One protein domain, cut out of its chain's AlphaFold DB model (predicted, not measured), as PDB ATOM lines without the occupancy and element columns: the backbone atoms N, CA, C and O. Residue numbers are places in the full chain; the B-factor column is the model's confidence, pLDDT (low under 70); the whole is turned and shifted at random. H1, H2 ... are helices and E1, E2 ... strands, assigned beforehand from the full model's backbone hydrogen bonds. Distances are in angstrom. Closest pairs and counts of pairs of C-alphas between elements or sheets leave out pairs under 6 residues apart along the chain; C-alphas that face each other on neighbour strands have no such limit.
ATOM      1  N   SER A   9     -46.748  16.353  33.346       91.94
ATOM      2  CA  SER A   9     -45.565  15.617  32.900       91.94
ATOM      3  C   SER A   9     -45.835  14.790  31.659       91.94
ATOM      4  O   SER A   9     -46.987  14.468  31.388       91.94
ATOM      5  N   LYS A  10     -44.764  14.471  30.926       91.00
ATOM      6  CA  LYS A  10     -44.705  13.507  29.817       91.00
ATOM      7  C   LYS A  10     -43.316  12.877  29.739       91.00
ATOM      8  O   LYS A  10     -42.358  13.416  30.299       91.00
ATOM      9  N   ILE A  11     -43.179  11.772  29.009       90.25
ATOM     10  CA  ILE A  11     -41.859  11.249  28.625       90.25
ATOM     11  C   ILE A  11     -41.613  11.516  27.142       90.25
ATOM     12  O   ILE A  11     -42.529  11.409  26.337       90.25
ATOM     13  N   VAL A  12     -40.384  11.863  26.774       86.00
ATOM     14  CA  VAL A  12     -40.010  12.217  25.394       86.00
ATOM     15  C   VAL A  12     -38.805  11.407  24.935       86.00
ATOM     16  O   VAL A  12     -37.918  11.103  25.742       86.00
ATOM     17  N   LEU A  13     -38.750  11.114  23.636       82.00
ATOM     18  CA  LEU A  13     -37.563  10.586  22.966       82.00
ATOM     19  C   LEU A  13     -36.830  11.697  22.200       82.00
ATOM     20  O   LEU A  13     -37.465  12.626  21.703       82.00
ATOM     21  N   PRO A  14     -35.493  11.628  22.082       75.12
ATOM     22  CA  PRO A  14     -34.765  12.476  21.146       75.12
ATOM     23  C   PRO A  14     -35.157  12.145  19.696       75.12
ATOM     24  O   PRO A  14     -35.421  10.986  19.362       75.12
ATOM     25  N   ASN A  15     -35.176  13.162  18.831       71.44
ATOM     26  CA  ASN A  15     -35.465  12.993  17.409       71.44
ATOM     27  C   ASN A  15     -34.229  12.427  16.678       71.44
ATOM     28  O   ASN A  15     -33.221  13.120  16.521       71.44
ATOM     29  N   ILE A  16     -34.320  11.179  16.211       67.56
ATOM     30  CA  ILE A  16     -33.219  10.453  15.546       67.56
ATOM     31  C   ILE A  16     -32.868  11.000  14.156       67.56
ATOM     32  O   ILE A  16     -31.778  10.746  13.643       67.56
ATOM     33  N   ILE A  17     -33.769  11.760  13.527       66.06
ATOM     34  CA  ILE A  17     -33.499  12.380  12.223       66.06
ATOM     35  C   ILE A  17     -32.422  13.458  12.392       66.06
ATOM     36  O   ILE A  17     -31.575  13.634  11.514       66.06
ATOM     37  N   GLN A  18     -32.424  14.132  13.545       63.62
ATOM     38  CA  GLN A  18     -31.555  15.267  13.851       63.62
ATOM     39  C   GLN A  18     -30.328  14.893  14.697       63.62
ATOM     40  O   GLN A  18     -29.352  15.639  14.694       63.62
ATOM     41  N   GLN A  19     -30.348  13.767  15.422       63.56
ATOM     42  CA  GLN A  19     -29.275  13.384  16.349       63.56
ATOM     43  C   GLN A  19     -28.851  11.920  16.188       63.56
ATOM     44  O   GLN A  19     -29.684  11.020  16.121       63.56
ATOM     45  N   SER A  20     -27.538  11.686  16.191       58.38
ATOM     46  CA  SER A  20     -26.934  10.349  16.214       58.38
ATOM     47  C   SER A  20     -26.756   9.871  17.661       58.38
ATOM     48  O   SER A  20     -26.165  10.584  18.469       58.38
ATOM     49  N   GLY A  21     -27.228   8.666  18.002       69.62
ATOM     50  CA  GLY A  21     -27.037   8.066  19.331       69.62
ATOM     51  C   GLY A  21     -28.170   7.129  19.757       69.62
ATOM     52  O   GLY A  21     -29.097   6.868  18.995       69.62
ATOM     53  N   TYR A  22     -28.097   6.619  20.988       71.56
ATOM     54  CA  TYR A  22     -29.162   5.793  21.564       71.56
ATOM     55  C   TYR A  22     -30.398   6.635  21.911       71.56
ATOM     56  O   TYR A  22     -30.294   7.678  22.560       71.56
ATOM     57  N   SER A  23     -31.579   6.140  21.548       74.69
ATOM     58  CA  SER A  23     -32.864   6.740  21.911       74.69
ATOM     59  C   SER A  23     -33.189   6.440  23.374       74.69
ATOM     60  O   SER A  23     -33.591   5.332  23.720       74.69
ATOM     61  N   ILE A  24     -32.990   7.426  24.253       83.25
ATOM     62  CA  ILE A  24     -33.230   7.279  25.694       83.25
ATOM     63  C   ILE A  24     -34.317   8.246  26.146       83.25
ATOM     64  O   ILE A  24     -34.228   9.453  25.910       83.25
ATOM     65  N   PHE A  25     -35.323   7.711  26.838       87.81
ATOM     66  CA  PHE A  25     -36.429   8.504  27.355       87.81
ATOM     67  C   PHE A  25     -35.981   9.493  28.434       87.81
ATOM     68  O   PHE A  25     -35.189   9.185  29.332       87.81
ATOM     69  N   SER A  26     -36.545  10.692  28.359       90.56
ATOM     70  CA  SER A  26     -36.433  11.721  29.390       90.56
ATOM     71  C   SER A  26     -37.819  12.073  29.914       90.56
ATOM     72  O   SER A  26     -38.761  12.156  29.132       90.56
ATOM     73  N   LEU A  27     -37.936  12.321  31.215       91.69
ATOM     74  CA  LEU A  27     -39.101  12.961  31.813       91.69
ATOM     75  C   LEU A  27     -39.025  14.461  31.537       91.69
ATOM     76  O   LEU A  27     -37.990  15.079  31.792       91.69
ATOM     77  N   VAL A  28     -40.122  15.030  31.053       92.19
ATOM     78  CA  VAL A  28     -40.363  16.472  31.037       92.19
ATOM     79  C   VAL A  28     -41.482  16.740  32.030       92.19
ATOM     80  O   VAL A  28     -42.581  16.213  31.870       92.19
ATOM     81  N   ALA A  29     -41.192  17.525  33.061       92.94
ATOM     82  CA  ALA A  29     -42.162  17.968  34.052       92.94
ATOM     83  C   ALA A  29     -42.334  19.485  33.947       92.94
ATOM     84  O   ALA A  29     -41.345  20.194  33.790       92.94
ATOM     85  N   GLN A  30     -43.568  19.967  34.026       93.88
ATOM     86  CA  GLN A  30     -43.921  21.379  33.977       93.88
ATOM     87  C   GLN A  30     -44.598  21.776  35.286       93.88
ATOM     88  O   GLN A  30     -45.571  21.135  35.692       93.88
ATOM     89  N   ASN A  31     -44.088  22.826  35.928       93.31
ATOM     90  CA  ASN A  31     -44.688  23.375  37.142       93.31
ATOM     91  C   ASN A  31     -45.897  24.286  36.818       93.31
ATOM     92  O   ASN A  31     -46.120  24.622  35.648       93.31
ATOM     93  N   PRO A  32     -46.671  24.726  37.827       92.38
ATOM     94  CA  PRO A  32     -47.818  25.617  37.613       92.38
ATOM     95  C   PRO A  32     -47.458  26.969  36.978       92.38
ATOM     96  O   PRO A  32     -48.276  27.550  36.270       92.38
ATOM     97  N   ALA A  33     -46.221  27.444  37.166       93.06
ATOM     98  CA  ALA A  33     -45.706  28.666  36.543       93.06
ATOM     99  C   ALA A  33     -45.318  28.488  35.059       93.06
ATOM    100  O   ALA A  33     -44.996  29.463  34.383       93.06
ATOM    101  N   GLY A  34     -45.360  27.260  34.531       91.81
ATOM    102  CA  GLY A  34     -45.035  26.949  33.138       91.81
ATOM    103  C   GLY A  34     -43.578  26.562  32.879       91.81
ATOM    104  O   GLY A  34     -43.233  26.232  31.745       91.81
ATOM    105  N   GLU A  35     -42.726  26.542  33.901       93.44
ATOM    106  CA  GLU A  35     -41.319  26.173  33.766       93.44
ATOM    107  C   GLU A  35     -41.175  24.664  33.559       93.44
ATOM    108  O   GLU A  35     -41.785  23.864  34.276       93.44
ATOM    109  N   GLN A  36     -40.348  24.272  32.586       93.56
ATOM    110  CA  GLN A  36     -40.117  22.871  32.245       93.56
ATOM    111  C   GLN A  36     -38.756  22.370  32.722       93.56
ATOM    112  O   GLN A  36     -37.714  22.974  32.480       93.56
ATOM    113  N   PHE A  37     -38.771  21.183  33.318       92.06
ATOM    114  CA  PHE A  37     -37.601  20.470  33.805       92.06
ATOM    115  C   PHE A  37     -37.463  19.166  33.033       92.06
ATOM    116  O   PHE A  37     -38.383  18.345  33.017       92.06
ATOM    117  N   LYS A  38     -36.302  18.953  32.409       92.25
ATOM    118  CA  LYS A  38     -35.998  17.731  31.659       92.25
ATOM    119  C   LYS A  38     -34.962  16.897  32.399       92.25
ATOM    120  O   LYS A  38     -33.861  17.369  32.666       92.25
ATOM    121  N   LYS A  39     -35.286  15.636  32.686       91.56
ATOM    122  CA  LYS A  39     -34.356  14.692  33.318       91.56
ATOM    123  C   LYS A  39     -34.378  13.349  32.605       91.56
ATOM    124  O   LYS A  39     -35.441  12.778  32.379       91.56
ATOM    125  N   ARG A  40     -33.198  12.827  32.269       91.62
ATOM    126  CA  ARG A  40     -33.056  11.469  31.731       91.62
ATOM    127  C   ARG A  40     -33.572  10.456  32.755       91.62
ATOM    128  O   ARG A  40     -33.213  10.538  33.928       91.62
ATOM    129  N   LEU A  41     -34.387   9.509  32.298       91.31
ATOM    130  CA  LEU A  41     -34.877   8.420  33.136       91.31
ATOM    131  C   LEU A  41     -33.819   7.318  33.241       91.31
ATOM    132  O   LEU A  41     -33.219   6.921  32.239       91.31
ATOM    133  N   ASP A  42     -33.602   6.806  34.452       92.81
ATOM    134  CA  ASP A  42     -32.950   5.513  34.628       92.81
ATOM    135  C   ASP A  42     -33.910   4.375  34.239       92.81
ATOM    136  O   ASP A  42     -35.126   4.560  34.122       92.81
ATOM    137  N   HIS A  43     -33.358   3.181  34.032       91.44
ATOM    138  CA  HIS A  43     -34.120   2.042  33.530       91.44
ATOM    139  C   HIS A  43     -35.263   1.621  34.466       91.44
ATOM    140  O   HIS A  43     -36.365   1.346  33.993       91.44
ATOM    141  N   LYS A  44     -35.030   1.607  35.784       95.38
ATOM    142  CA  LYS A  44     -36.037   1.182  36.764       95.38
ATOM    143  C   LYS A  44     -37.207   2.161  36.785       95.38
ATOM    144  O   LYS A  44     -38.358   1.733  36.738       95.38
ATOM    145  N   THR A  45     -36.921   3.462  36.795       93.56
ATOM    146  CA  THR A  45     -37.960   4.501  36.757       93.56
ATOM    147  C   THR A  45     -38.748   4.454  35.448       93.56
ATOM    148  O   THR A  45     -39.976   4.506  35.468       93.56
ATOM    149  N   TYR A  46     -38.064   4.287  34.311       92.06
ATOM    150  CA  TYR A  46     -38.720   4.119  33.013       92.06
ATOM    151  C   TYR A  46     -39.683   2.922  33.004       92.06
ATOM    152  O   TYR A  46     -40.845   3.077  32.627       92.06
ATOM    153  N   LEU A  47     -39.242   1.751  33.476       94.25
ATOM    154  CA  LEU A  47     -40.098   0.566  33.549       94.25
ATOM    155  C   LEU A  47     -41.298   0.761  34.483       94.25
ATOM    156  O   LEU A  47     -42.382   0.276  34.170       94.25
ATOM    157  N   GLY A  48     -41.137   1.496  35.589       95.62
ATOM    158  CA  GLY A  48     -42.247   1.851  36.476       95.62
ATOM    159  C   GLY A  48     -43.323   2.682  35.769       95.62
ATOM    160  O   GLY A  48     -44.509   2.371  35.871       95.62
ATOM    161  N   ILE A  49     -42.911   3.687  34.986       92.56
ATOM    162  CA  ILE A  49     -43.831   4.504  34.180       92.56
ATOM    163  C   ILE A  49     -44.539   3.635  33.136       92.56
ATOM    164  O   ILE A  49     -45.764   3.672  33.052       92.56
ATOM    165  N   VAL A  50     -43.795   2.820  32.381       92.06
ATOM    166  CA  VAL A  50     -44.363   1.922  31.360       92.06
ATOM    167  C   VAL A  50     -45.342   0.916  31.972       92.06
ATOM    168  O   VAL A  50     -46.386   0.632  31.389       92.06
ATOM    169  N   ALA A  51     -45.042   0.377  33.154       96.00
ATOM    170  CA  ALA A  51     -45.943  -0.532  33.853       96.00
ATOM    171  C   ALA A  51     -47.264   0.160  34.222       96.00
ATOM    172  O   ALA A  51     -48.330  -0.393  33.953       96.00
ATOM    173  N   ALA A  52     -47.203   1.377  34.774       94.50
ATOM    174  CA  ALA A  52     -48.387   2.146  35.151       94.50
ATOM    175  C   ALA A  52     -49.247   2.534  33.936       94.50
ATOM    176  O   ALA A  52     -50.469   2.364  33.958       94.50
ATOM    177  N   THR A  53     -48.625   3.004  32.848       92.88
ATOM    178  CA  THR A  53     -49.354   3.376  31.625       92.88
ATOM    179  C   THR A  53     -49.981   2.154  30.955       92.88
ATOM    180  O   THR A  53     -51.161   2.190  30.607       92.88
ATOM    181  N   ASN A  54     -49.252   1.038  30.863       95.25
ATOM    182  CA  ASN A  54     -49.781  -0.210  30.314       95.25
ATOM    183  C   ASN A  54     -50.915  -0.788  31.168       95.25
ATOM    184  O   ASN A  54     -51.888  -1.308  30.623       95.25
ATOM    185  N   PHE A  55     -50.813  -0.697  32.497       96.81
ATOM    186  CA  PHE A  55     -51.867  -1.148  33.404       96.81
ATOM    187  C   PHE A  55     -53.184  -0.413  33.138       96.81
ATOM    188  O   PHE A  55     -54.212  -1.061  32.958       96.81
ATOM    189  N   LYS A  56     -53.149   0.919  32.993       94.69
ATOM    190  CA  LYS A  56     -54.337   1.723  32.658       94.69
ATOM    191  C   LYS A  56     -55.018   1.238  31.371       94.69
ATOM    192  O   LYS A  56     -56.239   1.101  31.344       94.69
ATOM    193  N   GLN A  57     -54.246   0.947  30.321       95.12
ATOM    194  CA  GLN A  57     -54.796   0.448  29.052       95.12
ATOM    195  C   GLN A  57     -55.405  -0.956  29.193       95.12
ATOM    196  O   GLN A  57     -56.468  -1.232  28.642       95.12
ATOM    197  N   ARG A  58     -54.783  -1.834  29.986       97.50
ATOM    198  CA  ARG A  58     -55.310  -3.181  30.271       97.50
ATOM    199  C   ARG A  58     -56.612  -3.144  31.066       97.50
ATOM    200  O   ARG A  58     -57.520  -3.903  30.757       97.50
ATOM    201  N   VAL A  59     -56.746  -2.225  32.024       97.88
ATOM    202  CA  VAL A  59     -57.996  -2.049  32.786       97.88
ATOM    203  C   VAL A  59     -59.157  -1.648  31.872       97.88
ATOM    204  O   VAL A  59     -60.245  -2.206  31.996       97.88
ATOM    205  N   ARG A  60     -58.935  -0.742  30.905       96.75
ATOM    206  CA  ARG A  60     -59.957  -0.409  29.892       96.75
ATOM    207  C   ARG A  60     -60.394  -1.646  29.117       96.75
ATOM    208  O   ARG A  60     -61.583  -1.858  28.912       96.75
ATOM    209  N   LYS A  61     -59.437  -2.501  28.763       97.25
ATOM    210  CA  LYS A  61     -59.736  -3.723  28.027       97.25
ATOM    211  C   LYS A  61     -60.513  -4.753  28.833       97.25
ATOM    212  O   LYS A  61     -61.415  -5.385  28.293       97.25
ATOM    213  N   MET A  62     -60.215  -4.880  30.124       98.06
ATOM    214  CA  MET A  62     -61.019  -5.700  31.034       98.06
ATOM    215  C   MET A  62     -62.473  -5.217  31.087       98.06
ATOM    216  O   MET A  62     -63.381  -6.039  31.069       98.06
ATOM    217  N   LEU A  63     -62.702  -3.898  31.109       98.06
ATOM    218  CA  LEU A  63     -64.050  -3.324  31.073       98.06
ATOM    219  C   LEU A  63     -64.766  -3.630  29.749       98.06
ATOM    220  O   LEU A  63     -65.927  -4.032  29.770       98.06
ATOM    221  N   GLU A  64     -64.086  -3.482  28.609       98.19
ATOM    222  CA  GLU A  64     -64.649  -3.827  27.294       98.19
ATOM    223  C   GLU A  64     -65.091  -5.295  27.234       98.19
ATOM    224  O   GLU A  64     -66.240  -5.567  26.887       98.19
ATOM    225  N   TYR A  65     -64.220  -6.231  27.630       98.56
ATOM    226  CA  TYR A  65     -64.552  -7.659  27.616       98.56
ATOM    227  C   TYR A  65     -65.609  -8.041  28.656       98.56
ATOM    228  O   TYR A  65     -66.483  -8.838  28.344       98.56
ATOM    229  N   TYR A  66     -65.632  -7.409  29.835       98.56
ATOM    230  CA  TYR A  66     -66.727  -7.598  30.796       98.56
ATOM    231  C   TYR A  66     -68.097  -7.304  30.164       98.56
ATOM    232  O   TYR A  66     -69.059  -8.054  30.342       98.56
ATOM    233  N   HIS A  67     -68.200  -6.205  29.415       98.50
ATOM    234  CA  HIS A  67     -69.433  -5.865  28.715       98.50
ATOM    235  C   HIS A  67     -69.712  -6.794  27.535       98.50
ATOM    236  O   HIS A  67     -70.872  -7.147  27.328       98.50
ATOM    237  N   ALA A  68     -68.678  -7.194  26.796       98.62
ATOM    238  CA  ALA A  68     -68.798  -8.135  25.692       98.62
ATOM    239  C   ALA A  68     -69.359  -9.484  26.160       98.62
ATOM    240  O   ALA A  68     -70.366  -9.933  25.622       98.62
ATOM    241  N   ASP A  69     -68.815 -10.049  27.240       98.56
ATOM    242  CA  ASP A  69     -69.288 -11.302  27.833       98.56
ATOM    243  C   ASP A  69     -70.736 -11.176  28.324       98.56
ATOM    244  O   ASP A  69     -71.592 -12.004  28.008       98.56
ATOM    245  N   ARG A  70     -71.050 -10.097  29.057       98.62
ATOM    246  CA  ARG A  70     -72.396  -9.859  29.607       98.62
ATOM    247  C   ARG A  70     -73.464  -9.677  28.524       98.62
ATOM    248  O   ARG A  70     -74.641  -9.913  28.790       98.62
ATOM    249  N   LEU A  71     -73.077  -9.196  27.345       98.38
ATOM    250  CA  LEU A  71     -73.980  -8.881  26.235       98.38
ATOM    251  C   LEU A  71     -73.877  -9.875  25.070       98.38
ATOM    252  O   LEU A  71     -74.614  -9.728  24.098       98.38
ATOM    253  N   ASN A  72     -73.004 -10.883  25.170       98.31
ATOM    254  CA  ASN A  72     -72.672 -11.813  24.089       98.31
ATOM    255  C   ASN A  72     -72.214 -11.100  22.797       98.31
ATOM    256  O   ASN A  72     -72.690 -11.395  21.699       98.31
ATOM    257  N   TYR A  73     -71.327 -10.111  22.935       98.44
ATOM    258  CA  TYR A  73     -70.764  -9.314  21.841       98.44
ATOM    259  C   TYR A  73     -69.290  -9.645  21.597       98.44
ATOM    260  O   TYR A  73     -68.619 -10.221  22.445       98.44
ATOM    261  N   ALA A  74     -68.786  -9.228  20.436       98.25
ATOM    262  CA  ALA A  74     -67.357  -9.187  20.144       98.25
ATOM    263  C   ALA A  74     -66.785  -7.793  20.441       98.25
ATOM    264  O   ALA A  74     -67.470  -6.778  20.286       98.25
ATOM    265  N   VAL A  75     -65.509  -7.729  20.811       98.44
ATOM    266  CA  VAL A  75     -64.785  -6.479  21.048       98.44
ATOM    267  C   VAL A  75     -64.054  -6.032  19.781       98.44
ATOM    268  O   VAL A  75     -63.169  -6.729  19.276       98.44
ATOM    269  N   ALA A  76     -64.370  -4.829  19.296       98.06
ATOM    270  CA  ALA A  76     -63.685  -4.205  18.167       98.06
ATOM    271  C   ALA A  76     -62.475  -3.380  18.636       98.06
ATOM    272  O   ALA A  76     -62.594  -2.509  19.493       98.06
ATOM    273  N   GLY A  77     -61.301  -3.641  18.065       96.88
ATOM    274  CA  GLY A  77     -60.068  -2.900  18.332       96.88
ATOM    275  C   GLY A  77     -59.859  -1.770  17.337       96.88
ATOM    276  O   GLY A  77     -60.191  -1.900  16.163       96.88
ATOM    277  N   THR A  78     -59.248  -0.678  17.781       96.56
ATOM    278  CA  THR A  78     -59.095   0.548  16.987       96.56
ATOM    279  C   THR A  78     -57.673   0.917  16.527       96.56
ATOM    280  O   THR A  78     -57.522   2.042  16.049       96.56
ATOM    281  N   PRO A  79     -56.624   0.060  16.585       95.62
ATOM    282  CA  PRO A  79     -55.340   0.457  16.021       95.62
ATOM    283  C   PRO A  79     -55.462   0.550  14.498       95.62
ATOM    284  O   PRO A  79     -56.000  -0.355  13.853       95.62
ATOM    285  N   ASN A  80     -54.946   1.631  13.923       97.50
ATOM    286  CA  ASN A  80     -54.796   1.758  12.473       97.50
ATOM    287  C   ASN A  80     -53.500   1.076  11.988       97.50
ATOM    288  O   ASN A  80     -52.715   0.581  12.799       97.50
ATOM    289  N   ARG A  81     -53.253   1.033  10.674       96.81
ATOM    290  CA  ARG A  81     -52.096   0.345  10.082       96.81
ATOM    291  C   ARG A  81     -50.770   0.851  10.615       96.81
ATOM    292  O   ARG A  81     -49.916   0.026  10.909       96.81
ATOM    293  N   LEU A  82     -50.601   2.161  10.740       94.69
ATOM    294  CA  LEU A  82     -49.363   2.759  11.228       94.69
ATOM    295  C   LEU A  82     -49.116   2.347  12.685       94.69
ATOM    296  O   LEU A  82     -48.033   1.877  13.019       94.69
ATOM    297  N   GLU A  83     -50.135   2.437  13.541       95.69
ATOM    298  CA  GLU A  83     -50.018   2.048  14.954       95.69
ATOM    299  C   GLU A  83     -49.776   0.544  15.106       95.69
ATOM    300  O   GLU A  83     -48.912   0.117  15.872       95.69
ATOM    301  N   TYR A  84     -50.507  -0.268  14.343       96.50
ATOM    302  CA  TYR A  84     -50.387  -1.715  14.387       96.50
ATOM    303  C   TYR A  84     -49.020  -2.170  13.870       96.50
ATOM    304  O   TYR A  84     -48.304  -2.856  14.584       96.50
ATOM    305  N   ASP A  85     -48.610  -1.747  12.676       96.50
ATOM    306  CA  ASP A  85     -47.345  -2.141  12.042       96.50
ATOM    307  C   ASP A  85     -46.116  -1.772  12.884       96.50
ATOM    308  O   ASP A  85     -45.149  -2.532  12.949       96.50
ATOM    309  N   GLN A  86     -46.168  -0.624  13.560       95.88
ATOM    310  CA  GLN A  86     -45.064  -0.127  14.375       95.88
ATOM    311  C   GLN A  86     -45.095  -0.650  15.819       95.88
ATOM    312  O   GLN A  86     -44.134  -0.452  16.556       95.88
ATOM    313  N   GLY A  87     -46.152  -1.352  16.237       95.25
ATOM    314  CA  GLY A  87     -46.297  -1.842  17.609       95.25
ATOM    315  C   GLY A  87     -46.615  -0.742  18.623       95.25
ATOM    316  O   GLY A  87     -46.193  -0.807  19.778       95.25
ATOM    317  N   PHE A  88     -47.346   0.280  18.188       94.75
ATOM    318  CA  PHE A  88     -47.798   1.389  19.014       94.75
ATOM    319  C   PHE A  88     -49.144   1.082  19.681       94.75
ATOM    320  O   PHE A  88     -50.168   1.681  19.373       94.75
ATOM    321  N   PHE A  89     -49.132   0.092  20.569       94.62
ATOM    322  CA  PHE A  89     -50.281  -0.327  21.373       94.62
ATOM    323  C   PHE A  89     -49.806  -1.151  22.572       94.62
ATOM    324  O   PHE A  89     -48.693  -1.687  22.586       94.62
ATOM    325  N   VAL A  90     -50.658  -1.322  23.580       95.75
ATOM    326  CA  VAL A  90     -50.353  -2.180  24.729       95.75
ATOM    327  C   VAL A  90     -50.831  -3.605  24.465       95.75
ATOM    328  O   VAL A  90     -52.013  -3.853  24.222       95.75
ATOM    329  N   LYS A  91     -49.921  -4.588  24.573       95.44
ATOM    330  CA  LYS A  91     -50.292  -6.014  24.531       95.44
ATOM    331  C   LYS A  91     -51.266  -6.330  25.672       95.44
ATOM    332  O   LYS A  91     -50.970  -6.040  26.838       95.44
ATOM    333  N   LEU A  92     -52.398  -6.940  25.314       95.44
ATOM    334  CA  LEU A  92     -53.557  -7.194  26.188       95.44
ATOM    335  C   LEU A  92     -54.254  -5.926  26.726       95.44
ATOM    336  O   LEU A  92     -55.072  -6.018  27.634       95.44
ATOM    337  N   GLY A  93     -53.923  -4.748  26.195       95.81
ATOM    338  CA  GLY A  93     -54.638  -3.494  26.432       95.81
ATOM    339  C   GLY A  93     -55.455  -3.099  25.206       95.81
ATOM    340  O   GLY A  93     -56.171  -3.920  24.637       95.81
ATOM    341  N   ASP A  94     -55.283  -1.861  24.757       95.00
ATOM    342  CA  ASP A  94     -55.864  -1.313  23.523       95.00
ATOM    343  C   ASP A  94     -55.490  -2.116  22.261       95.00
ATOM    344  O   ASP A  94     -56.224  -2.123  21.275       95.00
ATOM    345  N   GLY A  95     -54.387  -2.868  22.308       93.00
ATOM    346  CA  GLY A  95     -53.993  -3.775  21.235       93.00
ATOM    347  C   GLY A  95     -54.748  -5.105  21.175       93.00
ATOM    348  O   GLY A  95     -54.644  -5.799  20.160       93.00
ATOM    349  N   ALA A  96     -55.466  -5.514  22.223       95.88
ATOM    350  CA  ALA A  96     -56.316  -6.708  22.165       95.88
ATOM    351  C   ALA A  96     -57.650  -6.380  21.480       95.88
ATOM    352  O   ALA A  96     -58.063  -5.226  21.461       95.88
ATOM    353  N   ALA A  97     -58.299  -7.373  20.883       97.25
ATOM    354  CA  ALA A  97     -59.648  -7.314  20.314       97.25
ATOM    355  C   ALA A  97     -59.944  -8.643  19.614       97.25
ATOM    356  O   ALA A  97     -59.004  -9.346  19.235       97.25
ATOM    357  N   ASP A  98     -61.220  -8.908  19.353       97.81
ATOM    358  CA  ASP A  98     -61.651 -10.049  18.542       97.81
ATOM    359  C   ASP A  98     -61.561  -9.718  17.045       97.81
ATOM    360  O   ASP A  98     -61.214 -10.570  16.228       97.81
ATOM    361  N   LEU A  99     -61.799  -8.452  16.680       97.50
ATOM    362  CA  LEU A  99     -61.634  -7.937  15.318       97.50
ATOM    363  C   LEU A  99     -61.040  -6.524  15.315       97.50
ATOM    364  O   LEU A  99     -61.292  -5.730  16.216       97.50
ATOM    365  N   LYS A 100     -60.249  -6.183  14.293       97.56
ATOM    366  CA  LYS A 100     -59.603  -4.862  14.147       97.56
ATOM    367  C   LYS A 100     -59.924  -4.279  12.771       97.56
ATOM    368  O   LYS A 100     -59.135  -4.457  11.839       97.56
ATOM    369  N   PRO A 101     -61.078  -3.609  12.607       97.75
ATOM    370  CA  PRO A 101     -61.623  -3.303  11.291       97.75
ATOM    371  C   PRO A 101     -60.771  -2.294  10.519       97.75
ATOM    372  O   PRO A 101     -60.788  -2.312   9.299       97.75
ATOM    373  N   ILE A 102     -59.979  -1.463  11.203       98.06
ATOM    374  CA  ILE A 102     -59.170  -0.407  10.574       98.06
ATOM    375  C   ILE A 102     -57.657  -0.653  10.643       98.06
ATOM    376  O   ILE A 102     -56.889   0.182  10.178       98.06
ATOM    377  N   ALA A 103     -57.200  -1.807  11.140       97.69
ATOM    378  CA  ALA A 103     -55.763  -2.111  11.242       97.69
ATOM    379  C   ALA A 103     -55.055  -2.247   9.883       97.69
ATOM    380  O   ALA A 103     -53.829  -2.282   9.814       97.69
ATOM    381  N   HIS A 104     -55.817  -2.333   8.795       97.38
ATOM    382  CA  HIS A 104     -55.297  -2.343   7.432       97.38
ATOM    383  C   HIS A 104     -55.236  -0.942   6.798       97.38
ATOM    384  O   HIS A 104     -54.582  -0.792   5.771       97.38
ATOM    385  N   LEU A 105     -55.870   0.067   7.409       98.50
ATOM    386  CA  LEU A 105     -55.934   1.434   6.895       98.50
ATOM    387  C   LEU A 105     -54.821   2.295   7.481       98.50
ATOM    388  O   LEU A 105     -54.641   2.339   8.696       98.50
ATOM    389  N   TYR A 106     -54.109   3.022   6.629       98.25
ATOM    390  CA  TYR A 106     -53.176   4.075   7.036       98.25
ATOM    391  C   TYR A 106     -53.885   5.185   7.825       98.25
ATOM    392  O   TYR A 106     -55.103   5.350   7.713       98.25
ATOM    393  N   LYS A 107     -53.158   5.967   8.634       96.69
ATOM    394  CA  LYS A 107     -53.787   7.002   9.478       96.69
ATOM    395  C   LYS A 107     -54.528   8.039   8.630       96.69
ATOM    396  O   LYS A 107     -55.663   8.399   8.934       96.69
ATOM    397  N   THR A 108     -53.911   8.458   7.532       97.19
ATOM    398  CA  THR A 108     -54.502   9.311   6.492       97.19
ATOM    399  C   THR A 108     -55.798   8.727   5.923       97.19
ATOM    400  O   THR A 108     -56.794   9.438   5.817       97.19
ATOM    401  N   GLN A 109     -55.837   7.422   5.644       98.38
ATOM    402  CA  GLN A 109     -57.044   6.732   5.168       98.38
ATOM    403  C   GLN A 109     -58.138   6.652   6.240       98.38
ATOM    404  O   GLN A 109     -59.318   6.754   5.916       98.38
ATOM    405  N   VAL A 110     -57.776   6.519   7.521       98.25
ATOM    406  CA  VAL A 110     -58.746   6.599   8.625       98.25
ATOM    407  C   VAL A 110     -59.400   7.982   8.676       98.25
ATOM    408  O   VAL A 110     -60.612   8.062   8.861       98.25
ATOM    409  N   TYR A 111     -58.646   9.065   8.462       97.62
ATOM    410  CA  TYR A 111     -59.216  10.416   8.396       97.62
ATOM    411  C   TYR A 111     -60.114  10.630   7.172       97.62
ATOM    412  O   TYR A 111     -61.186  11.218   7.313       97.62
ATOM    413  N   GLN A 112     -59.731  10.099   6.006       98.12
ATOM    414  CA  GLN A 112     -60.583  10.098   4.809       98.12
ATOM    415  C   GLN A 112     -61.893   9.336   5.054       98.12
ATOM    416  O   GLN A 112     -62.973   9.822   4.724       98.12
ATOM    417  N   LEU A 113     -61.817   8.163   5.693       98.38
ATOM    418  CA  LEU A 113     -62.995   7.378   6.057       98.38
ATOM    419  C   LEU A 113     -63.874   8.115   7.077       98.38
ATOM    420  O   LEU A 113     -65.095   8.112   6.951       98.38
ATOM    421  N   ALA A 114     -63.271   8.772   8.070       98.38
ATOM    422  CA  ALA A 114     -63.997   9.557   9.063       98.38
ATOM    423  C   ALA A 114     -64.751  10.733   8.422       98.38
ATOM    424  O   ALA A 114     -65.881  11.022   8.808       98.38
ATOM    425  N   GLU A 115     -64.152  11.400   7.435       98.19
ATOM    426  CA  GLU A 115     -64.827  12.436   6.654       98.19
ATOM    427  C   GLU A 115     -66.001  11.873   5.848       98.19
ATOM    428  O   GLU A 115     -67.105  12.406   5.938       98.19
ATOM    429  N   TYR A 116     -65.795  10.761   5.139       98.38
ATOM    430  CA  TYR A 116     -66.857  10.088   4.387       98.38
ATOM    431  C   TYR A 116     -68.044   9.682   5.278       98.38
ATOM    432  O   TYR A 116     -69.201   9.870   4.907       98.38
ATOM    433  N   LEU A 117     -67.768   9.188   6.490       98.38
ATOM    434  CA  LEU A 117     -68.782   8.817   7.486       98.38
ATOM    435  C   LEU A 117     -69.372  10.021   8.242       98.38
ATOM    436  O   LEU A 117     -70.146   9.829   9.177       98.38
ATOM    437  N   SER A 118     -69.026  11.254   7.855       98.19
ATOM    438  CA  SER A 118     -69.513  12.490   8.482       98.19
ATOM    439  C   SER A 118     -69.212  12.582   9.983       98.19
ATOM    440  O   SER A 118     -69.993  13.139  10.756       98.19
ATOM    441  N   ILE A 119     -68.061  12.055  10.417       98.31
ATOM    442  CA  ILE A 119     -67.580  12.244  11.788       98.31
ATOM    443  C   ILE A 119     -67.357  13.749  12.037       98.31
ATOM    444  O   ILE A 119     -66.753  14.421  11.186       98.31
ATOM    445  N   PRO A 120     -67.799  14.286  13.196       98.31
ATOM    446  CA  PRO A 120     -67.662  15.699  13.525       98.31
ATOM    447  C   PRO A 120     -66.257  16.244  13.269       98.31
ATOM    448  O   PRO A 120     -65.245  15.627  13.608       98.31
ATOM    449  N   GLU A 121     -66.196  17.430  12.667       96.94
ATOM    450  CA  GLU A 121     -64.938  18.070  12.288       96.94
ATOM    451  C   GLU A 121     -64.020  18.310  13.492       96.94
ATOM    452  O   GLU A 121     -62.810  18.133  13.376       96.94
ATOM    453  N   GLU A 122     -64.582  18.616  14.664       97.19
ATOM    454  CA  GLU A 122     -63.826  18.758  15.915       97.19
ATOM    455  C   GLU A 122     -63.056  17.481  16.298       97.19
ATOM    456  O   GLU A 122     -61.944  17.563  16.817       97.19
ATOM    457  N   ILE A 123     -63.599  16.297  15.985       96.62
ATOM    458  CA  ILE A 123     -62.936  15.008  16.217       96.62
ATOM    459  C   ILE A 123     -61.865  14.783  15.147       96.62
ATOM    460  O   ILE A 123     -60.746  14.390  15.474       96.62
ATOM    461  N   ARG A 124     -62.178  15.065  13.874       95.56
ATOM    462  CA  ARG A 124     -61.241  14.884  12.747       95.56
ATOM    463  C   ARG A 124     -60.035  15.824  12.823       95.56
ATOM    464  O   ARG A 124     -58.933  15.424  12.473       95.56
ATOM    465  N   LYS A 125     -60.223  17.059  13.293       93.50
ATOM    466  CA  LYS A 125     -59.156  18.064  13.422       93.50
ATOM    467  C   LYS A 125     -58.376  17.965  14.728       93.50
ATOM    468  O   LYS A 125     -57.358  18.642  14.873       93.50
ATOM    469  N   ARG A 126     -58.824  17.150  15.689       92.38
ATOM    470  CA  ARG A 126     -58.100  16.965  16.948       92.38
ATOM    471  C   ARG A 126     -56.729  16.328  16.666       92.38
ATOM    472  O   ARG A 126     -56.687  15.244  16.078       92.38
ATOM    473  N   PRO A 127     -55.618  16.938  17.123       89.31
ATOM    474  CA  PRO A 127     -54.293  16.347  16.972       89.31
ATOM    475  C   PRO A 127     -54.216  14.949  17.613       89.31
ATOM    476  O   PRO A 127     -54.643  14.794  18.765       89.31
ATOM    477  N   PRO A 128     -53.659  13.935  16.920       89.75
ATOM    478  CA  PRO A 128     -53.451  12.611  17.493       89.75
ATOM    479  C   PRO A 128     -52.591  12.662  18.758       89.75
ATOM    480  O   PRO A 128     -51.472  13.180  18.761       89.75
ATOM    481  N   THR A 129     -53.089  12.064  19.835       86.62
ATOM    482  CA  THR A 129     -52.367  11.933  21.103       86.62
ATOM    483  C   THR A 129     -52.708  10.607  21.768       86.62
ATOM    484  O   THR A 129     -53.779  10.047  21.544       86.62
ATOM    485  N   THR A 130     -51.795  10.094  22.591       79.75
ATOM    486  CA  THR A 130     -52.036   8.896  23.408       79.75
ATOM    487  C   THR A 130     -52.929   9.165  24.611       79.75
ATOM    488  O   THR A 130     -53.335   8.211  25.276       79.75
ATOM    489  N   ASP A 131     -53.155  10.441  24.952       85.19
ATOM    490  CA  ASP A 131     -53.905  10.868  26.142       85.19
ATOM    491  C   ASP A 131     -53.443  10.137  27.425       85.19
ATOM    492  O   ASP A 131     -54.212   9.737  28.306       85.19
ATOM    493  N   THR A 132     -52.137   9.853  27.478       85.06
ATOM    494  CA  THR A 132     -51.504   9.067  28.546       85.06
ATOM    495  C   THR A 132     -50.914   9.963  29.629       85.06
ATOM    496  O   THR A 132     -50.897   9.588  30.800       85.06
ATOM    497  N   TYR A 133     -50.460  11.149  29.237       87.56
ATOM    498  CA  TYR A 133     -49.691  12.082  30.047       87.56
ATOM    499  C   TYR A 133     -50.442  13.408  30.187       87.56
ATOM    500  O   TYR A 133     -51.155  13.818  29.275       87.56
ATOM    501  N   SER A 134     -50.295  14.079  31.332       89.31
ATOM    502  CA  SER A 134     -51.006  15.334  31.618       89.31
ATOM    503  C   SER A 134     -50.440  16.532  30.856       89.31
ATOM    504  O   SER A 134     -51.139  17.529  30.661       89.31
ATOM    505  N   LEU A 135     -49.177  16.453  30.421       88.00
ATOM    506  CA  LEU A 135     -48.591  17.442  29.528       88.00
ATOM    507  C   LEU A 135     -48.860  17.063  28.069       88.00
ATOM    508  O   LEU A 135     -48.607  15.929  27.664       88.00
ATOM    509  N   ALA A 136     -49.330  18.031  27.279       84.50
ATOM    510  CA  ALA A 136     -49.666  17.818  25.877       84.50
ATOM    511  C   ALA A 136     -48.469  17.280  25.072       84.50
ATOM    512  O   ALA A 136     -47.326  17.741  25.208       84.50
ATOM    513  N   GLN A 137     -48.755  16.290  24.230       84.19
ATOM    514  CA  GLN A 137     -47.769  15.580  23.427       84.19
ATOM    515  C   GLN A 137     -48.431  14.970  22.188       84.19
ATOM    516  O   GLN A 137     -49.491  14.342  22.300       84.19
ATOM    517  N   SER A 138     -47.792  15.127  21.027       82.12
ATOM    518  CA  SER A 138     -48.185  14.431  19.799       82.12
ATOM    519  C   SER A 138     -47.590  13.023  19.743       82.12
ATOM    520  O   SER A 138     -46.564  12.734  20.365       82.12
ATOM    521  N   GLN A 139     -48.206  12.133  18.965       80.25
ATOM    522  CA  GLN A 139     -47.630  10.808  18.708       80.25
ATOM    523  C   GLN A 139     -46.262  10.904  17.998       80.25
ATOM    524  O   GLN A 139     -45.378  10.086  18.255       80.25
ATOM    525  N   ASP A 140     -46.061  11.935  17.177       79.75
ATOM    526  CA  ASP A 140     -44.800  12.225  16.491       79.75
ATOM    527  C   ASP A 140     -43.680  12.516  17.497       79.75
ATOM    528  O   ASP A 140     -42.601  11.933  17.418       79.75
ATOM    529  N   GLU A 141     -43.946  13.372  18.491       70.94
ATOM    530  CA  GLU A 141     -42.988  13.700  19.557       70.94
ATOM    531  C   GLU A 141     -42.719  12.492  20.469       70.94
ATOM    532  O   GLU A 141     -41.619  12.321  20.998       70.94
ATOM    533  N   PHE A 142     -43.735  11.657  20.678       76.94
ATOM    534  CA  PHE A 142     -43.662  10.543  21.611       76.94
ATOM    535  C   PHE A 142     -42.969   9.305  21.031       76.94
ATOM    536  O   PHE A 142     -42.180   8.665  21.728       76.94
ATOM    537  N   TYR A 143     -43.282   8.943  19.784       82.12
ATOM    538  CA  TYR A 143     -42.978   7.615  19.252       82.12
ATOM    539  C   TYR A 143     -42.608   7.598  17.767       82.12
ATOM    540  O   TYR A 143     -41.628   6.952  17.395       82.12
ATOM    541  N   PHE A 144     -43.360   8.286  16.906       83.31
ATOM    542  CA  PHE A 144     -43.206   8.137  15.453       83.31
ATOM    543  C   PHE A 144     -42.089   8.982  14.842       83.31
ATOM    544  O   PHE A 144     -41.544   8.576  13.823       83.31
ATOM    545  N   GLN A 145     -41.712  10.101  15.472       82.75
ATOM    546  CA  GLN A 145     -40.624  11.011  15.066       82.75
ATOM    547  C   GLN A 145     -40.797  11.680  13.691       82.75
ATOM    548  O   GLN A 145     -39.943  12.461  13.266       82.75
ATOM    549  N   LEU A 146     -41.916  11.414  13.026       88.06
ATOM    550  CA  LEU A 146     -42.342  11.971  11.757       88.06
ATOM    551  C   LEU A 146     -43.864  12.143  11.816       88.06
ATOM    552  O   LEU A 146     -44.520  11.403  12.550       88.06
ATOM    553  N   SER A 147     -44.409  13.091  11.052       91.25
ATOM    554  CA  SER A 147     -45.863  13.236  10.964       91.25
ATOM    555  C   SER A 147     -46.487  11.988  10.347       91.25
ATOM    556  O   SER A 147     -45.861  11.317   9.514       91.25
ATOM    557  N   TYR A 148     -47.714  11.660  10.750       91.75
ATOM    558  CA  TYR A 148     -48.384  10.454  10.264       91.75
ATOM    559  C   TYR A 148     -48.582  10.476   8.741       91.75
ATOM    560  O   TYR A 148     -48.515   9.423   8.120       91.75
ATOM    561  N   GLU A 149     -48.737  11.649   8.116       94.31
ATOM    562  CA  GLU A 149     -48.844  11.777   6.659       94.31
ATOM    563  C   GLU A 149     -47.570  11.291   5.961       94.31
ATOM    564  O   GLU A 149     -47.626  10.498   5.022       94.31
ATOM    565  N   LYS A 150     -46.405  11.727   6.450       95.94
ATOM    566  CA  LYS A 150     -45.109  11.317   5.899       95.94
ATOM    567  C   LYS A 150     -44.791   9.863   6.251       95.94
ATOM    568  O   LYS A 150     -44.259   9.134   5.416       95.94
ATOM    569  N   LEU A 151     -45.121   9.422   7.466       95.38
ATOM    570  CA  LEU A 151     -44.843   8.055   7.908       95.38
ATOM    571  C   LEU A 151     -45.717   7.021   7.186       95.38
ATOM    572  O   LEU A 151     -45.202   5.966   6.823       95.38
ATOM    573  N   ASP A 152     -46.990   7.322   6.915       97.19
ATOM    574  CA  ASP A 152     -47.866   6.469   6.103       97.19
ATOM    575  C   ASP A 152     -47.238   6.203   4.722       97.19
ATOM    576  O   ASP A 152     -47.125   5.048   4.301       97.19
ATOM    577  N   LEU A 153     -46.750   7.259   4.057       97.62
ATOM    578  CA  LEU A 153     -46.069   7.165   2.762       97.62
ATOM    579  C   LEU A 153     -44.779   6.343   2.851       97.62
ATOM    580  O   LEU A 153     -44.563   5.463   2.020       97.62
ATOM    581  N   CYS A 154     -43.949   6.566   3.872       97.44
ATOM    582  CA  CYS A 154     -42.725   5.790   4.086       97.44
ATOM    583  C   CYS A 154     -43.011   4.300   4.343       97.44
ATOM    584  O   CYS A 154     -42.337   3.441   3.775       97.44
ATOM    585  N   ILE A 155     -44.010   3.967   5.169       97.38
ATOM    586  CA  ILE A 155     -44.401   2.573   5.431       97.38
ATOM    587  C   ILE A 155     -44.936   1.926   4.150       97.38
ATOM    588  O   ILE A 155     -44.578   0.787   3.846       97.38
ATOM    589  N   TYR A 156     -45.778   2.630   3.388       98.06
ATOM    590  CA  TYR A 156     -46.269   2.152   2.096       98.06
ATOM    591  C   TYR A 156     -45.125   1.882   1.120       98.06
ATOM    592  O   TYR A 156     -45.028   0.782   0.574       98.06
ATOM    593  N   ALA A 157     -44.232   2.851   0.945       98.06
ATOM    594  CA  ALA A 157     -43.098   2.761   0.043       98.06
ATOM    595  C   ALA A 157     -42.196   1.565   0.387       98.06
ATOM    596  O   ALA A 157     -41.926   0.716  -0.464       98.06
ATOM    597  N   LYS A 158     -41.841   1.424   1.668       97.38
ATOM    598  CA  LYS A 158     -41.030   0.311   2.166       97.38
ATOM    599  C   LYS A 158     -41.693  -1.051   1.957       97.38
ATOM    600  O   LYS A 158     -41.018  -2.005   1.583       97.38
ATOM    601  N   ASN A 159     -43.004  -1.154   2.177       97.38
ATOM    602  CA  ASN A 159     -43.745  -2.406   1.989       97.38
ATOM    603  C   ASN A 159     -43.881  -2.816   0.517       97.38
ATOM    604  O   ASN A 159     -44.101  -3.992   0.243       97.38
ATOM    605  N   ASN A 160     -43.743  -1.866  -0.408       98.06
ATOM    606  CA  ASN A 160     -43.851  -2.096  -1.848       98.06
ATOM    607  C   ASN A 160     -42.491  -2.041  -2.568       98.06
ATOM    608  O   ASN A 160     -42.450  -2.042  -3.793       98.06
ATOM    609  N   GLY A 161     -41.377  -2.012  -1.827       97.62
ATOM    610  CA  GLY A 161     -40.031  -2.101  -2.398       97.62
ATOM    611  C   GLY A 161     -39.510  -0.823  -3.062       97.62
ATOM    612  O   GLY A 161     -38.545  -0.898  -3.816       97.62
ATOM    613  N   PHE A 162     -40.107   0.339  -2.784       98.25
ATOM    614  CA  PHE A 162     -39.596   1.623  -3.270       98.25
ATOM    615  C   PHE A 162     -38.345   2.043  -2.492       98.25
ATOM    616  O   PHE A 162     -38.310   1.997  -1.255       98.25
ATOM    617  N   SER A 163     -37.328   2.497  -3.218       97.81
ATOM    618  CA  SER A 163     -36.092   3.025  -2.647       97.81
ATOM    619  C   SER A 163     -36.304   4.402  -2.011       97.81
ATOM    620  O   SER A 163     -37.278   5.103  -2.291       97.81
ATOM    621  N   ALA A 164     -35.360   4.830  -1.171       97.19
ATOM    622  CA  ALA A 164     -35.391   6.166  -0.581       97.19
ATOM    623  C   ALA A 164     -35.391   7.292  -1.631       97.19
ATOM    624  O   ALA A 164     -36.006   8.338  -1.425       97.19
ATOM    625  N   SER A 165     -34.726   7.076  -2.767       97.25
ATOM    626  CA  SER A 165     -34.684   8.041  -3.868       97.25
ATOM    627  C   SER A 165     -36.038   8.194  -4.559       97.25
ATOM    628  O   SER A 165     -36.386   9.310  -4.940       97.25
ATOM    629  N   ASP A 166     -36.825   7.117  -4.665       97.62
ATOM    630  CA  ASP A 166     -38.112   7.127  -5.376       97.62
ATOM    631  C   ASP A 166     -39.139   8.054  -4.715       97.62
ATOM    632  O   ASP A 166     -39.965   8.663  -5.395       97.62
ATOM    633  N   ILE A 167     -39.081   8.191  -3.386       97.50
ATOM    634  CA  ILE A 167     -40.069   8.958  -2.609       97.50
ATOM    635  C   ILE A 167     -39.528  10.277  -2.050       97.50
ATOM    636  O   ILE A 167     -40.272  11.009  -1.397       97.50
ATOM    637  N   SER A 168     -38.257  10.607  -2.308       96.50
ATOM    638  CA  SER A 168     -37.578  11.776  -1.729       96.50
ATOM    639  C   SER A 168     -38.328  13.088  -1.966       96.50
ATOM    640  O   SER A 168     -38.561  13.847  -1.023       96.50
ATOM    641  N   ASN A 169     -38.804  13.303  -3.194       95.19
ATOM    642  CA  ASN A 169     -39.572  14.495  -3.553       95.19
ATOM    643  C   ASN A 169     -40.993  14.493  -2.965       95.19
ATOM    644  O   ASN A 169     -41.540  15.556  -2.707       95.19
ATOM    645  N   ILE A 170     -41.589  13.314  -2.750       95.12
ATOM    646  CA  ILE A 170     -42.970  13.169  -2.261       95.12
ATOM    647  C   ILE A 170     -43.036  13.450  -0.757       95.12
ATOM    648  O   ILE A 170     -43.940  14.127  -0.280       95.12
ATOM    649  N   VAL A 171     -42.074  12.916  -0.003       94.94
ATOM    650  CA  VAL A 171     -42.020  13.055   1.461       94.94
ATOM    651  C   VAL A 171     -41.268  14.331   1.879       94.94
ATOM    652  O   VAL A 171     -41.291  14.716   3.051       94.94
ATOM    653  N   GLU A 172     -40.624  15.011   0.925       95.69
ATOM    654  CA  GLU A 172     -39.784  16.200   1.133       95.69
ATOM    655  C   GLU A 172     -38.660  15.935   2.148       95.69
ATOM    656  O   GLU A 172     -38.440  16.685   3.101       95.69
ATOM    657  N   LEU A 173     -37.974  14.807   1.973       94.38
ATOM    658  CA  LEU A 173     -36.836  14.383   2.785       94.38
ATOM    659  C   LEU A 173     -35.715  13.926   1.861       94.38
ATOM    660  O   LEU A 173     -35.971  13.337   0.813       94.38
ATOM    661  N   SER A 174     -34.462  14.148   2.256       95.94
ATOM    662  CA  SER A 174     -33.324  13.609   1.503       95.94
ATOM    663  C   SER A 174     -33.332  12.072   1.529       95.94
ATOM    664  O   SER A 174     -33.784  11.487   2.522       95.94
ATOM    665  N   PRO A 175     -32.768  11.391   0.513       96.88
ATOM    666  CA  PRO A 175     -32.687   9.931   0.514       96.88
ATOM    667  C   PRO A 175     -32.019   9.381   1.784       96.88
ATOM    668  O   PRO A 175     -32.505   8.433   2.389       96.88
ATOM    669  N   ALA A 176     -30.973  10.049   2.281       94.81
ATOM    670  CA  ALA A 176     -30.301   9.664   3.522       94.81
ATOM    671  C   ALA A 176     -31.204   9.758   4.769       94.81
ATOM    672  O   ALA A 176     -31.061   8.962   5.695       94.81
ATOM    673  N   GLN A 177     -32.129  10.722   4.825       93.62
ATOM    674  CA  GLN A 177     -33.114  10.800   5.909       93.62
ATOM    675  C   GLN A 177     -34.161   9.693   5.792       93.62
ATOM    676  O   GLN A 177     -34.532   9.111   6.806       93.62
ATOM    677  N   ILE A 178     -34.605   9.370   4.577       95.69
ATOM    678  CA  ILE A 178     -35.581   8.297   4.349       95.69
ATOM    679  C   ILE A 178     -34.986   6.932   4.697       95.69
ATOM    680  O   ILE A 178     -35.656   6.145   5.356       95.69
ATOM    681  N   GLU A 179     -33.715   6.680   4.382       95.69
ATOM    682  CA  GLU A 179     -33.030   5.454   4.814       95.69
ATOM    683  C   GLU A 179     -33.008   5.313   6.345       95.69
ATOM    684  O   GLU A 179     -33.235   4.228   6.883       95.69
ATOM    685  N   LYS A 180     -32.825   6.419   7.083       92.94
ATOM    686  CA  LYS A 180     -32.952   6.403   8.551       92.94
ATOM    687  C   LYS A 180     -34.376   6.071   8.998       92.94
ATOM    688  O   LYS A 180     -34.538   5.304   9.943       92.94
ATOM    689  N   VAL A 181     -35.394   6.616   8.327       93.69
ATOM    690  CA  VAL A 181     -36.804   6.296   8.610       93.69
ATOM    691  C   VAL A 181     -37.091   4.818   8.325       93.69
ATOM    692  O   VAL A 181     -37.732   4.152   9.131       93.69
ATOM    693  N   TYR A 182     -36.576   4.266   7.227       96.25
ATOM    694  CA  TYR A 182     -36.713   2.846   6.899       96.25
ATOM    695  C   TYR A 182     -36.049   1.940   7.936       96.25
ATOM    696  O   TYR A 182     -36.645   0.936   8.331       96.25
ATOM    697  N   ALA A 183     -34.848   2.301   8.392       94.06
ATOM    698  CA  ALA A 183     -34.157   1.582   9.454       94.06
ATOM    699  C   ALA A 183     -34.929   1.642  10.785       94.06
ATOM    700  O   ALA A 183     -35.017   0.636  11.489       94.06
ATOM    701  N   ASP A 184     -35.522   2.792  11.119       92.06
ATOM    702  CA  ASP A 184     -36.360   2.944  12.311       92.06
ATOM    703  C   ASP A 184     -37.645   2.103  12.231       92.06
ATOM    704  O   ASP A 184     -37.961   1.391  13.186       92.06
ATOM    705  N   ILE A 185     -38.320   2.084  11.074       95.50
ATOM    706  CA  ILE A 185     -39.480   1.211  10.816       95.50
ATOM    707  C   ILE A 185     -39.124  -0.260  11.077       95.50
ATOM    708  O   ILE A 185     -39.858  -0.963  11.778       95.50
ATOM    709  N   ASP A 186     -37.995  -0.739  10.548       96.69
ATOM    710  CA  ASP A 186     -37.555  -2.126  10.755       96.69
ATOM    711  C   ASP A 186     -37.195  -2.405  12.213       96.69
ATOM    712  O   ASP A 186     -37.535  -3.460  12.758       96.69
ATOM    713  N   ASN A 187     -36.526  -1.459  12.870       94.12
ATOM    714  CA  ASN A 187     -36.163  -1.595  14.270       94.12
ATOM    715  C   ASN A 187     -37.403  -1.649  15.174       94.12
ATOM    716  O   ASN A 187     -37.471  -2.495  16.072       94.12
ATOM    717  N   LYS A 188     -38.413  -0.810  14.920       94.06
ATOM    718  CA  LYS A 188     -39.699  -0.853  15.624       94.06
ATOM    719  C   LYS A 188     -40.373  -2.199  15.416       94.06
ATOM    720  O   LYS A 188     -40.545  -2.913  16.396       94.06
ATOM    721  N   ARG A 189     -40.586  -2.632  14.168       96.81
ATOM    722  CA  ARG A 189     -41.141  -3.966  13.854       96.81
ATOM    723  C   ARG A 189     -40.418  -5.094  14.583       96.81
ATOM    724  O   ARG A 189     -41.052  -5.977  15.158       96.81
ATOM    725  N   LYS A 190     -39.082  -5.073  14.592       96.81
ATOM    726  CA  LYS A 190     -38.264  -6.086  15.271       96.81
ATOM    727  C   LYS A 190     -38.476  -6.071  16.785       96.81
ATOM    728  O   LYS A 190     -38.686  -7.125  17.383       96.81
ATOM    729  N   THR A 191     -38.397  -4.897  17.407       94.56
ATOM    730  CA  THR A 191     -38.460  -4.742  18.868       94.56
ATOM    731  C   THR A 191     -39.875  -4.895  19.422       94.56
ATOM    732  O   THR A 191     -40.037  -5.320  20.565       94.56
ATOM    733  N   THR A 192     -40.900  -4.637  18.610       96.06
ATOM    734  CA  THR A 192     -42.311  -4.767  18.987       96.06
ATOM    735  C   THR A 192     -42.976  -6.035  18.458       96.06
ATOM    736  O   THR A 192     -44.109  -6.321  18.838       96.06
ATOM    737  N   ARG A 193     -42.271  -6.881  17.689       96.56
ATOM    738  CA  ARG A 193     -42.790  -8.157  17.151       96.56
ATOM    739  C   ARG A 193     -43.542  -8.991  18.187       96.56
ATOM    740  O   ARG A 193     -44.584  -9.561  17.882       96.56
ATOM    741  N   TYR A 194     -43.036  -9.064  19.418       95.44
ATOM    742  CA  TYR A 194     -43.649  -9.853  20.491       95.44
ATOM    743  C   TYR A 194     -45.063  -9.383  20.880       95.44
ATOM    744  O   TYR A 194     -45.836 -10.176  21.427       95.44
ATOM    745  N   LEU A 195     -45.417  -8.125  20.598       96.31
ATOM    746  CA  LEU A 195     -46.756  -7.577  20.818       96.31
ATOM    747  C   LEU A 195     -47.800  -8.242  19.907       96.31
ATOM    748  O   LEU A 195     -48.954  -8.365  20.308       96.31
ATOM    749  N   HIS A 196     -47.378  -8.723  18.735       94.38
ATOM    750  CA  HIS A 196     -48.222  -9.394  17.740       94.38
ATOM    751  C   HIS A 196     -48.344 -10.904  17.939       94.38
ATOM    752  O   HIS A 196     -49.181 -11.539  17.307       94.38
TER     753      HIS A 196
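This is residues 9 to 196 of the 210 residues of a protein of Fibrobacter sp (UniProt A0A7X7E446). A cluster of mostly crossed helices, H2, H3, H6, H7 and H8 with short H4 beside H3, makes one side of the model, and a small three-stranded sheet lies away from it. One long helix, H1, runs from the sheet's end past the cluster without touching another helix, and loop residues 87 to 94 lie between H1 and the cluster. The printed part has 188 residues with three named strands, then eight named helices; the sheet, E1 - E2 - E3, is antiparallel and the class is mostly helix. The whole is compact, with a radius of gyration of the C-alphas of 18.0 A and spans of 53 by 42 by 35 A.

E1 is residues 9 to 12, 9.9 A long, from C-alpha 9 at (-45.565, 15.617, 32.900). E2, residues 26 to 30, is 13.1 A, and E3, residues 36 to 40, 13.4 A. H1, residues 43 to 71, is 42.0 A long and ends with C-alpha 71 at (-73.980, -8.881, 26.235). H2 is residues 81 to 86, 8.3 A; H3 107 to 116, 14.4 A; H4 121 to 124, 4.9 A; H5 139 to 144, 6.1 A; H6 148 to 159, 16.0 A; H7 164 to 171, 9.8 A. H8, residues 175 to 196, is 30.2 A, with a kink of 38 degrees near residue 190, and ends with C-alpha 196 at (-48.222, -9.394, 17.740).

E1, E2 and E3 form a meander, each strand the antiparallel neighbour of the one before. N 10 and O 28 are within hydrogen-bond range at 2.9 A, as are N 27 and O 39 at 2.8 A. H1 only grazes the sheet with residues 45 to 49, and H5 with 141 to 143. H6 is the hub, touching four helices. H2 is about perpendicular to it, only just, at 72 degrees, with C-alphas 82 and 152 closest at 6.5 A. H3 touches residues 148 to 152 of H6 at a steep tilt of 63 degrees, closest C-alphas 108 and 149, 6.2 A. H7 forms a helical hairpin with H6, closest C-alphas 150 and 171, 5.7 A. H8 touches H6 about perpendicular at 83 degrees, closest C-alphas 158 and 182, 6.9 A. H4 touches H3, closest C-alphas 111 and 124, 6.6 A. In H1, H2, H3 and H6 every O i to N i+4 pair is within hydrogen-bond range; H5 has 1 of 2, H7 2 of 4, H8 15 of 18, and H4 is too short for one.

The C-alphas farthest apart, of Arg 70 and Ser 174, are 53.5 A apart. The printed part has no cut. The links E1 to E2, H2 to H3 and H4 to H5 are long. Mean pLDDT of the printed part is 92.8, with residues 16 to 21 under 70.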